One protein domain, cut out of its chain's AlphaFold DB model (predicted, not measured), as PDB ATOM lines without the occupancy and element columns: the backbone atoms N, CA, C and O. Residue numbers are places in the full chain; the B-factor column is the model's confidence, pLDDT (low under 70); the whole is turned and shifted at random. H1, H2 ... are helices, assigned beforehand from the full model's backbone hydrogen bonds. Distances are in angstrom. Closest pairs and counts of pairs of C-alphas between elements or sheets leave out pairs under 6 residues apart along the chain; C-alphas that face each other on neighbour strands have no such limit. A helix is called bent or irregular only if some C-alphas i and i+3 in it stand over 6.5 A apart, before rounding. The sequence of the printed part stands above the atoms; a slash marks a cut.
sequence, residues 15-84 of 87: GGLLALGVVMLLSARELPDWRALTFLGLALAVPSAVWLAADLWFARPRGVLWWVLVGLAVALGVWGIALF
ATOM      1  N   GLY A  15     145.183 108.481  91.006       82.50
ATOM      2  CA  GLY A  15     145.772 108.163  89.702       82.50
ATOM      3  C   GLY A  15     146.619 109.311  89.146       82.50
ATOM      4  O   GLY A  15     147.725 109.079  88.665       82.50
ATOM      5  N   GLY A  16     146.137 110.551  89.267       84.69
ATOM      6  CA  GLY A  16     146.873 111.748  88.858       84.69
ATOM      7  C   GLY A  16     148.146 111.977  89.675       84.69
ATOM      8  O   GLY A  16     149.199 112.236  89.098       84.69
ATOM      9  N   LEU A  17     148.076 111.826  91.000       84.50
ATOM     10  CA  LEU A  17     149.237 111.947  91.891       84.50
ATOM     11  C   LEU A  17     150.265 110.840  91.635       84.50
ATOM     12  O   LEU A  17     151.465 111.110  91.635       84.50
ATOM     13  N   LEU A  18     149.813 109.619  91.341       84.50
ATOM     14  CA  LEU A  18     150.688 108.519  90.948       84.50
ATOM     15  C   LEU A  18     151.423 108.824  89.642       84.50
ATOM     16  O   LEU A  18     152.646 108.707  89.589       84.50
ATOM     17  N   ALA A  19     150.694 109.249  88.608       84.06
ATOM     18  CA  ALA A  19     151.280 109.599  87.319       84.06
ATOM     19  C   ALA A  19     152.273 110.762  87.447       84.06
ATOM     20  O   ALA A  19     153.383 110.681  86.926       84.06
ATOM     21  N   LEU A  20     151.911 111.806  88.199       83.56
ATOM     22  CA  LEU A  20     152.796 112.933  88.482       83.56
ATOM     23  C   LEU A  20     154.063 112.472  89.212       83.56
ATOM     24  O   LEU A  20     155.163 112.862  88.831       83.56
ATOM     25  N   GLY A  21     153.919 111.602  90.214       85.00
ATOM     26  CA  GLY A  21     155.050 111.039  90.941       85.00
ATOM     27  C   GLY A  21     156.010 110.271  90.028       85.00
ATOM     28  O   GLY A  21     157.220 110.490  90.081       85.00
ATOM     29  N   VAL A  22     155.474 109.440  89.129       83.88
ATOM     30  CA  VAL A  22     156.262 108.702  88.125       83.88
ATOM     31  C   VAL A  22     156.985 109.653  87.171       83.88
ATOM     32  O   VAL A  22     158.166 109.450  86.903       83.88
ATOM     33  N   VAL A  23     156.322 110.708  86.690       87.62
ATOM     34  CA  VAL A  23     156.962 111.717  85.831       87.62
ATOM     35  C   VAL A  23     158.125 112.388  86.561       87.62
ATOM     36  O   VAL A  23     159.214 112.456  86.006       87.62
ATOM     37  N   MET A  24     157.944 112.802  87.819       80.38
ATOM     38  CA  MET A  24     159.024 113.405  88.613       80.38
ATOM     39  C   MET A  24     160.210 112.446  88.808       80.38
ATOM     40  O   MET A  24     161.358 112.871  88.719       80.38
ATOM     41  N   LEU A  25     159.946 111.151  89.011       79.88
ATOM     42  CA  LEU A  25     160.969 110.098  89.091       79.88
ATOM     43  C   LEU A  25     161.738 109.917  87.773       79.88
ATOM     44  O   LEU A  25     162.959 109.779  87.792       79.88
ATOM     45  N   LEU A  26     161.041 109.929  86.635       84.38
ATOM     46  CA  LEU A  26     161.658 109.808  85.310       84.38
ATOM     47  C   LEU A  26     162.467 111.060  84.949       84.38
ATOM     48  O   LEU A  26     163.572 110.949  84.424       84.38
ATOM     49  N   SER A  27     161.943 112.242  85.277       80.06
ATOM     50  CA  SER A  27     162.594 113.530  85.033       80.06
ATOM     51  C   SER A  27     163.732 113.826  86.005       80.06
ATOM     52  O   SER A  27     164.565 114.675  85.704       80.06
ATOM     53  N   ALA A  28     163.808 113.134  87.148       77.94
ATOM     54  CA  ALA A  28     164.831 113.385  88.158       77.94
ATOM     55  C   ALA A  28     166.247 113.326  87.567       77.94
ATOM     56  O   ALA A  28     167.056 114.184  87.884       77.94
ATOM     57  N   ARG A  29     166.541 112.385  86.659       70.00
ATOM     58  CA  ARG A  29     167.878 112.249  86.044       70.00
ATOM     59  C   ARG A  29     168.314 113.435  85.180       70.00
ATOM     60  O   ARG A  29     169.512 113.603  84.984       70.00
ATOM     61  N   GLU A  30     167.371 114.226  84.685       80.00
ATOM     62  CA  GLU A  30     167.628 115.338  83.763       80.00
ATOM     63  C   GLU A  30     167.852 116.673  84.493       80.00
ATOM     64  O   GLU A  30     168.186 117.679  83.870       80.00
ATOM     65  N   LEU A  31     167.645 116.711  85.815       75.75
ATOM     66  CA  LEU A  31     167.634 117.944  86.601       75.75
ATOM     67  C   LEU A  31     168.757 117.943  87.655       75.75
ATOM     68  O   LEU A  31     169.014 116.916  88.284       75.75
ATOM     69  N   PRO A  32     169.416 119.094  87.898       72.38
ATOM     70  CA  PRO A  32     170.499 119.196  88.881       72.38
ATOM     71  C   PRO A  32     170.035 118.831  90.303       72.38
ATOM     72  O   PRO A  32     170.784 118.206  91.053       72.38
ATOM     73  N   ASP A  33     168.765 119.097  90.622       77.06
ATOM     74  CA  ASP A  33     168.113 118.751  91.892       77.06
ATOM     75  C   ASP A  33     167.390 117.394  91.849       77.06
ATOM     76  O   ASP A  33     166.317 117.203  92.434       77.06
ATOM     77  N   TRP A  34     167.985 116.412  91.165       78.44
ATOM     78  CA  TRP A  34     167.437 115.061  91.004       78.44
ATOM     79  C   TRP A  34     166.982 114.423  92.325       78.44
ATOM     80  O   TRP A  34     165.996 113.687  92.359       78.44
ATOM     81  N   ARG A  35     167.666 114.736  93.433       77.00
ATOM     82  CA  ARG A  35     167.381 114.222  94.784       77.00
ATOM     83  C   ARG A  35     165.991 114.654  95.266       77.00
ATOM     84  O   ARG A  35     165.198 113.822  95.706       77.00
ATOM     85  N   ALA A  36     165.677 115.943  95.127       78.00
ATOM     86  CA  ALA A  36     164.402 116.521  95.548       78.00
ATOM     87  C   ALA A  36     163.241 116.022  94.677       78.00
ATOM     88  O   ALA A  36     162.171 115.700  95.189       78.00
ATOM     89  N   LEU A  37     163.475 115.882  93.370       79.12
ATOM     90  CA  LEU A  37     162.490 115.346  92.426       79.12
ATOM     91  C   LEU A  37     162.225 113.857  92.636       79.12
ATOM     92  O   LEU A  37     161.078 113.425  92.567       79.12
ATOM     93  N   THR A  38     163.259 113.081  92.962       78.75
ATOM     94  CA  THR A  38     163.108 111.666  93.328       78.75
ATOM     95  C   THR A  38     162.288 111.533  94.608       78.75
ATOM     96  O   THR A  38     161.374 110.712  94.670       78.75
ATOM     97  N   PHE A  39     162.560 112.373  95.613       79.38
ATOM     98  CA  PHE A  39     161.793 112.399  96.857       79.38
ATOM     99  C   PHE A  39     160.327 112.762  96.612       79.38
ATOM    100  O   PHE A  39     159.434 112.033  97.038       79.38
ATOM    101  N   LEU A  40     160.079 113.856  95.889       80.81
ATOM    102  CA  LEU A  40     158.731 114.291  95.534       80.81
ATOM    103  C   LEU A  40     158.000 113.206  94.733       80.81
ATOM    104  O   LEU A  40     156.848 112.889  95.020       80.81
ATOM    105  N   GLY A  41     158.693 112.591  93.776       83.56
ATOM    106  CA  GLY A  41     158.177 111.499  92.965       83.56
ATOM    107  C   GLY A  41     157.740 110.300  93.800       83.56
ATOM    108  O   GLY A  41     156.617 109.823  93.652       83.56
ATOM    109  N   LEU A  42     158.583 109.855  94.735       80.81
ATOM    110  CA  LEU A  42     158.269 108.757  95.652       80.81
ATOM    111  C   LEU A  42     157.141 109.118  96.627       80.81
ATOM    112  O   LEU A  42     156.232 108.311  96.832       80.81
ATOM    113  N   ALA A  43     157.160 110.329  97.185       78.12
ATOM    114  CA  ALA A  43     156.146 110.815  98.120       78.12
ATOM    115  C   ALA A  43     154.753 110.922  97.477       78.12
ATOM    116  O   ALA A  43     153.748 110.761  98.163       78.12
ATOM    117  N   LEU A  44     154.685 111.157  96.163       79.19
ATOM    118  CA  LEU A  44     153.436 111.184  95.403       79.19
ATOM    119  C   LEU A  44     153.027 109.792  94.905       79.19
ATOM    120  O   LEU A  44     151.863 109.407  95.035       79.19
ATOM    121  N   ALA A  45     153.969 109.021  94.358       77.69
ATOM    122  CA  ALA A  45     153.689 107.730  93.740       77.69
ATOM    123  C   ALA A  45     153.351 106.641  94.763       77.69
ATOM    124  O   ALA A  45     152.372 105.921  94.572       77.69
ATOM    125  N   VAL A  46     154.118 106.522  95.854       79.56
ATOM    126  CA  VAL A  46     153.984 105.402  96.803       79.56
ATOM    127  C   VAL A  46     152.644 105.440  97.550       79.56
ATOM    128  O   VAL A  46     151.921 104.445  97.484       79.56
ATOM    129  N   PRO A  47     152.229 106.549  98.198       74.62
ATOM    130  CA  PRO A  47     150.947 106.590  98.903       74.62
ATOM    131  C   PRO A  47     149.762 106.440  97.950       74.62
ATOM    132  O   PRO A  47     148.795 105.756  98.274       74.62
ATOM    133  N   SER A  48     149.855 107.019  96.749       75.25
ATOM    134  CA  SER A  48     148.813 106.909  95.727       75.25
ATOM    135  C   SER A  48     148.674 105.481  95.200       75.25
ATOM    136  O   SER A  48     147.555 105.003  95.020       75.25
ATOM    137  N   ALA A  49     149.793 104.774  95.005       78.19
ATOM    138  CA  ALA A  49     149.811 103.373  94.593       78.19
ATOM    139  C   ALA A  49     149.239 102.471  95.684       78.19
ATOM    140  O   ALA A  49     148.402 101.623  95.391       78.19
ATOM    141  N   VAL A  50     149.642 102.685  96.942       77.25
ATOM    142  CA  VAL A  50     149.101 101.952  98.095       77.25
ATOM    143  C   VAL A  50     147.604 102.193  98.218       77.25
ATOM    144  O   VAL A  50     146.861 101.234  98.386       77.25
ATOM    145  N   TRP A  51     147.143 103.438  98.087       74.62
ATOM    146  CA  TRP A  51     145.724 103.769  98.179       74.62
ATOM    147  C   TRP A  51     144.912 103.162  97.030       74.62
ATOM    148  O   TRP A  51     143.858 102.591  97.281       74.62
ATOM    149  N   LEU A  52     145.401 103.217  95.785       74.94
ATOM    150  CA  LEU A  52     144.729 102.598  94.635       74.94
ATOM    151  C   LEU A  52     144.718 101.071  94.725       74.94
ATOM    152  O   LEU A  52     143.691 100.452  94.456       74.94
ATOM    153  N   ALA A  53     145.837 100.463  95.123       73.25
ATOM    154  CA  ALA A  53     145.916  99.027  95.366       73.25
ATOM    155  C   ALA A  53     144.972  98.619  96.502       73.25
ATOM    156  O   ALA A  53     144.266  97.621  96.376       73.25
ATOM    157  N   ALA A  54     144.902  99.425  97.567       66.75
ATOM    158  CA  ALA A  54     143.942  99.242  98.642       66.75
ATOM    159  C   ALA A  54     142.515  99.324  98.109       66.75
ATOM    160  O   ALA A  54     141.742  98.414  98.356       66.75
ATOM    161  N   ASP A  55     142.159 100.372  97.367       68.94
ATOM    162  CA  ASP A  55     140.808 100.597  96.842       68.94
ATOM    163  C   ASP A  55     140.355  99.477  95.884       68.94
ATOM    164  O   ASP A  55     139.201  99.052  95.933       68.94
ATOM    165  N   LEU A  56     141.276  98.918  95.091       64.12
ATOM    166  CA  LEU A  56     141.046  97.728  94.259       64.12
ATOM    167  C   LEU A  56     140.873  96.442  95.086       64.12
ATOM    168  O   LEU A  56     140.056  95.588  94.735       64.12
ATOM    169  N   TRP A  57     141.621  96.284  96.181       53.97
ATOM    170  CA  TRP A  57     141.534  95.120  97.077       53.97
ATOM    171  C   TRP A  57     140.488  95.253  98.191       53.97
ATOM    172  O   TRP A  57     140.134  94.251  98.818       53.97
ATOM    173  N   PHE A  58     139.918  96.439  98.410       48.66
ATOM    174  CA  PHE A  58     138.949  96.735  99.471       48.66
ATOM    175  C   PHE A  58     137.580  96.068  99.279       48.66
ATOM    176  O   PHE A  58     136.692  96.243 100.110       48.66
ATOM    177  N   ALA A  59     137.421  95.190  98.284       55.16
ATOM    178  CA  ALA A  59     136.395  94.155  98.359       55.16
ATOM    179  C   ALA A  59     136.622  93.185  99.548       55.16
ATOM    180  O   ALA A  59     135.657  92.553  99.977       55.16
ATOM    181  N   ARG A  60     137.845  93.058 100.109       52.28
ATOM    182  CA  ARG A  60     138.145  92.305 101.354       52.28
ATOM    183  C   ARG A  60     139.548  92.626 101.916       52.28
ATOM    184  O   ARG A  60     140.533  92.099 101.401       52.28
ATOM    185  N   PRO A  61     139.677  93.350 103.044       53.88
ATOM    186  CA  PRO A  61     140.947  93.437 103.757       53.88
ATOM    187  C   PRO A  61     141.140  92.132 104.543       53.88
ATOM    188  O   PRO A  61     140.570  91.956 105.620       53.88
ATOM    189  N   ARG A  62     141.873  91.158 103.994       53.31
ATOM    190  CA  ARG A  62     142.143  89.890 104.695       53.31
ATOM    191  C   ARG A  62     143.627  89.547 104.696       53.31
ATOM    192  O   ARG A  62     144.133  88.968 103.745       53.31
ATOM    193  N   GLY A  63     144.281  89.820 105.825       63.25
ATOM    194  CA  GLY A  63     145.465  89.074 106.256       63.25
ATOM    195  C   GLY A  63     146.709  89.904 106.563       63.25
ATOM    196  O   GLY A  63     146.857  91.046 106.141       63.25
ATOM    197  N   VAL A  64     147.632  89.270 107.290       64.69
ATOM    198  CA  VAL A  64     148.956  89.790 107.686       64.69
ATOM    199  C   VAL A  64     149.752  90.314 106.484       64.69
ATOM    200  O   VAL A  64     150.451  91.313 106.600       64.69
ATOM    201  N   LEU A  65     149.572  89.705 105.308       65.44
ATOM    202  CA  LEU A  65     150.218  90.110 104.058       65.44
ATOM    203  C   LEU A  65     149.904  91.565 103.661       65.44
ATOM    204  O   LEU A  65     150.763  92.246 103.111       65.44
ATOM    205  N   TRP A  66     148.709  92.067 103.992       68.31
ATOM    206  CA  TRP A  66     148.340  93.466 103.763       68.31
ATOM    207  C   TRP A  66     149.206  94.421 104.588       68.31
ATOM    208  O   TRP A  66     149.787  95.367 104.064       68.31
ATOM    209  N   TRP A  67     149.350  94.125 105.878       64.06
ATOM    210  CA  TRP A  67     150.177  94.911 106.788       64.06
ATOM    211  C   TRP A  67     151.662  94.817 106.448       64.06
ATOM    212  O   TRP A  67     152.381  95.798 106.610       64.06
ATOM    213  N   VAL A  68     152.104  93.681 105.899       71.38
ATOM    214  CA  VAL A  68     153.457  93.529 105.352       71.38
ATOM    215  C   VAL A  68     153.662  94.438 104.139       71.38
ATOM    216  O   VAL A  68     154.667  95.136 104.098       71.38
ATOM    217  N   LEU A  69     152.723  94.504 103.188       65.62
ATOM    218  CA  LEU A  69     152.836  95.381 102.010       65.62
ATOM    219  C   LEU A  69     152.807  96.870 102.378       65.62
ATOM    220  O   LEU A  69     153.615  97.644 101.866       65.62
ATOM    221  N   VAL A  70     151.924  97.264 103.300       68.19
ATOM    222  CA  VAL A  70     151.883  98.634 103.834       68.19
ATOM    223  C   VAL A  70     153.184  98.957 104.569       68.19
ATOM    224  O   VAL A  70     153.789  99.997 104.317       68.19
ATOM    225  N   GLY A  71     153.656  98.053 105.431       68.25
ATOM    226  CA  GLY A  71     154.920  98.206 106.149       68.25
ATOM    227  C   GLY A  71     156.118  98.315 105.208       68.25
ATOM    228  O   GLY A  71     156.981  99.159 105.421       68.25
ATOM    229  N   LEU A  72     156.140  97.532 104.126       70.81
ATOM    230  CA  LEU A  72     157.189  97.581 103.110       70.81
ATOM    231  C   LEU A  72     157.160  98.904 102.332       70.81
ATOM    232  O   LEU A  72     158.209  99.491 102.096       70.81
ATOM    233  N   ALA A  73     155.971  99.401 101.974       68.75
ATOM    234  CA  ALA A  73     155.811 100.686 101.296       68.75
ATOM    235  C   ALA A  73     156.257 101.862 102.179       68.75
ATOM    236  O   ALA A  73     156.961 102.755 101.708       68.75
ATOM    237  N   VAL A  74     155.908 101.837 103.470       68.69
ATOM    238  CA  VAL A  74     156.370 102.829 104.452       68.69
ATOM    239  C   VAL A  74     157.881 102.727 104.648       68.69
ATOM    240  O   VAL A  74     158.563 103.747 104.606       68.69
ATOM    241  N   ALA A  75     158.422 101.516 104.801       66.56
ATOM    242  CA  ALA A  75     159.855 101.300 104.957       66.56
ATOM    243  C   ALA A  75     160.633 101.792 103.731       66.56
ATOM    244  O   ALA A  75     161.596 102.526 103.901       66.56
ATOM    245  N   LEU A  76     160.193 101.476 102.510       66.31
ATOM    246  CA  LEU A  76     160.807 101.963 101.270       66.31
ATOM    247  C   LEU A  76     160.706 103.485 101.133       66.31
ATOM    248  O   LEU A  76     161.678 104.122 100.732       66.31
ATOM    249  N   GLY A  77     159.567 104.070 101.516       63.56
ATOM    250  CA  GLY A  77     159.395 105.520 101.579       63.56
ATOM    251  C   GLY A  77     160.403 106.171 102.525       63.56
ATOM    252  O   GLY A  77     161.129 107.067 102.110       63.56
ATOM    253  N   VAL A  78     160.509 105.673 103.763       62.94
ATOM    254  CA  VAL A  78     161.418 106.177 104.810       62.94
ATOM    255  C   VAL A  78     162.892 105.936 104.464       62.94
ATOM    256  O   VAL A  78     163.730 106.811 104.676       62.94
ATOM    257  N   TRP A  79     163.228 104.784 103.888       60.94
ATOM    258  CA  TRP A  79     164.591 104.456 103.462       60.94
ATOM    259  C   TRP A  79     165.037 105.328 102.282       60.94
ATOM    260  O   TRP A  79     166.184 105.773 102.232       60.94
ATOM    261  N   GLY A  80     164.093 105.674 101.400       60.12
ATOM    262  CA  GLY A  80     164.267 106.709 100.388       60.12
ATOM    263  C   GLY A  80     164.602 108.079 100.980       60.12
ATOM    264  O   GLY A  80     165.353 108.808 100.356       60.12
ATOM    265  N   ILE A  81     164.139 108.424 102.188       55.94
ATOM    266  CA  ILE A  81     164.518 109.670 102.891       55.94
ATOM    267  C   ILE A  81     165.933 109.560 103.480       55.94
ATOM    268  O   ILE A  81     166.720 110.501 103.406       55.94
ATOM    269  N   ALA A  82     166.279 108.399 104.039       58.25
ATOM    270  CA  ALA A  82     167.548 108.176 104.735       58.25
ATOM    271  C   ALA A  82     168.782 108.149 103.806       58.25
ATOM    272  O   ALA A  82     169.883 108.484 104.240       58.25
ATOM    273  N   LEU A  83     168.617 107.792 102.527       56.00
ATOM    274  CA  LEU A  83     169.706 107.774 101.534       56.00
ATOM    275  C   LEU A  83     170.134 109.172 101.043       56.00
ATOM    276  O   LEU A  83     171.125 109.299 100.317       56.00
ATOM    277  N   PHE A  84     169.430 110.232 101.449       54.78
ATOM    278  CA  PHE A  84     169.720 111.610 101.057       54.78
ATOM    279  C   PHE A  84     170.124 112.465 102.263       54.78
ATOM    280  O   PHE A  84     169.311 113.238 102.764       54.78
TER     281      PHE A  84
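This is residues 15 to 84 of the 87 residues of an uncharacterized protein of Corynebacterium sp. NML180780 (UniProt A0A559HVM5). Look for three helices side by side in one flat row, running back and forth, with the long H2 in the middle, H1 packed closely along one side of it and H3 along the other. The turn from H2 to H3 sticks out at one end, where residues 58 to 65 stand free. The printed part has 70 residues, with three named helices in the order H1, H2, H3 and no named strand: all helix. It is only just loose, close to compact, with a radius of gyration of the C-alphas of 13.6 A, and spans 44 by 26 by 11 A.

Start with H1, residues 15 to 30, and go on to H2, residues 34 to 57. These two form a helical hairpin and touch; their closest C-alphas, those of Gly 21 and Gly 41, are 3.8 A apart. They run opposite ways at a shallow tilt of 27 degrees. Next comes H3, residues 64 to 82, which forms a second helical hairpin with H2. H2 touches H3 with residues 39 to 50 alone, and the closest C-alphas, those of Val 46 and Ala 73, are 6.8 A apart. They run opposite ways at a shallow tilt of 10 degrees. H1 and H3 are apart. In H3 every O i to N i+4 pair is within hydrogen-bond range, in H1 10 of 12 and in H2 18 of 20.

Find C-alpha 15 at (145.772, 108.163, 89.702); from there H1 runs 23.8 A to C-alpha 30. It is only just irregular: C-alphas 26 and 29 are 6.7 A apart. H2 begins at C-alpha 34, at (167.437, 115.061, 91.004), and runs 33.2 A. It is neither bent nor irregular, but only just: C-alphas 44 and 47 are 6.3 A apart. H3 runs 26.3 A and ends at C-alpha 82, at (167.548, 108.176, 104.735).

The two C-alphas farthest apart, those of Pro 32 and Arg 60, are 43.9 A apart. The printed part has no cut; the link from H1 to H2 is tight and that from H2 to H3 short. The mean pLDDT of the printed part is 71.8, and you will find values under 70 at residues 54 to 67, 69 to 71 and 73 to 84.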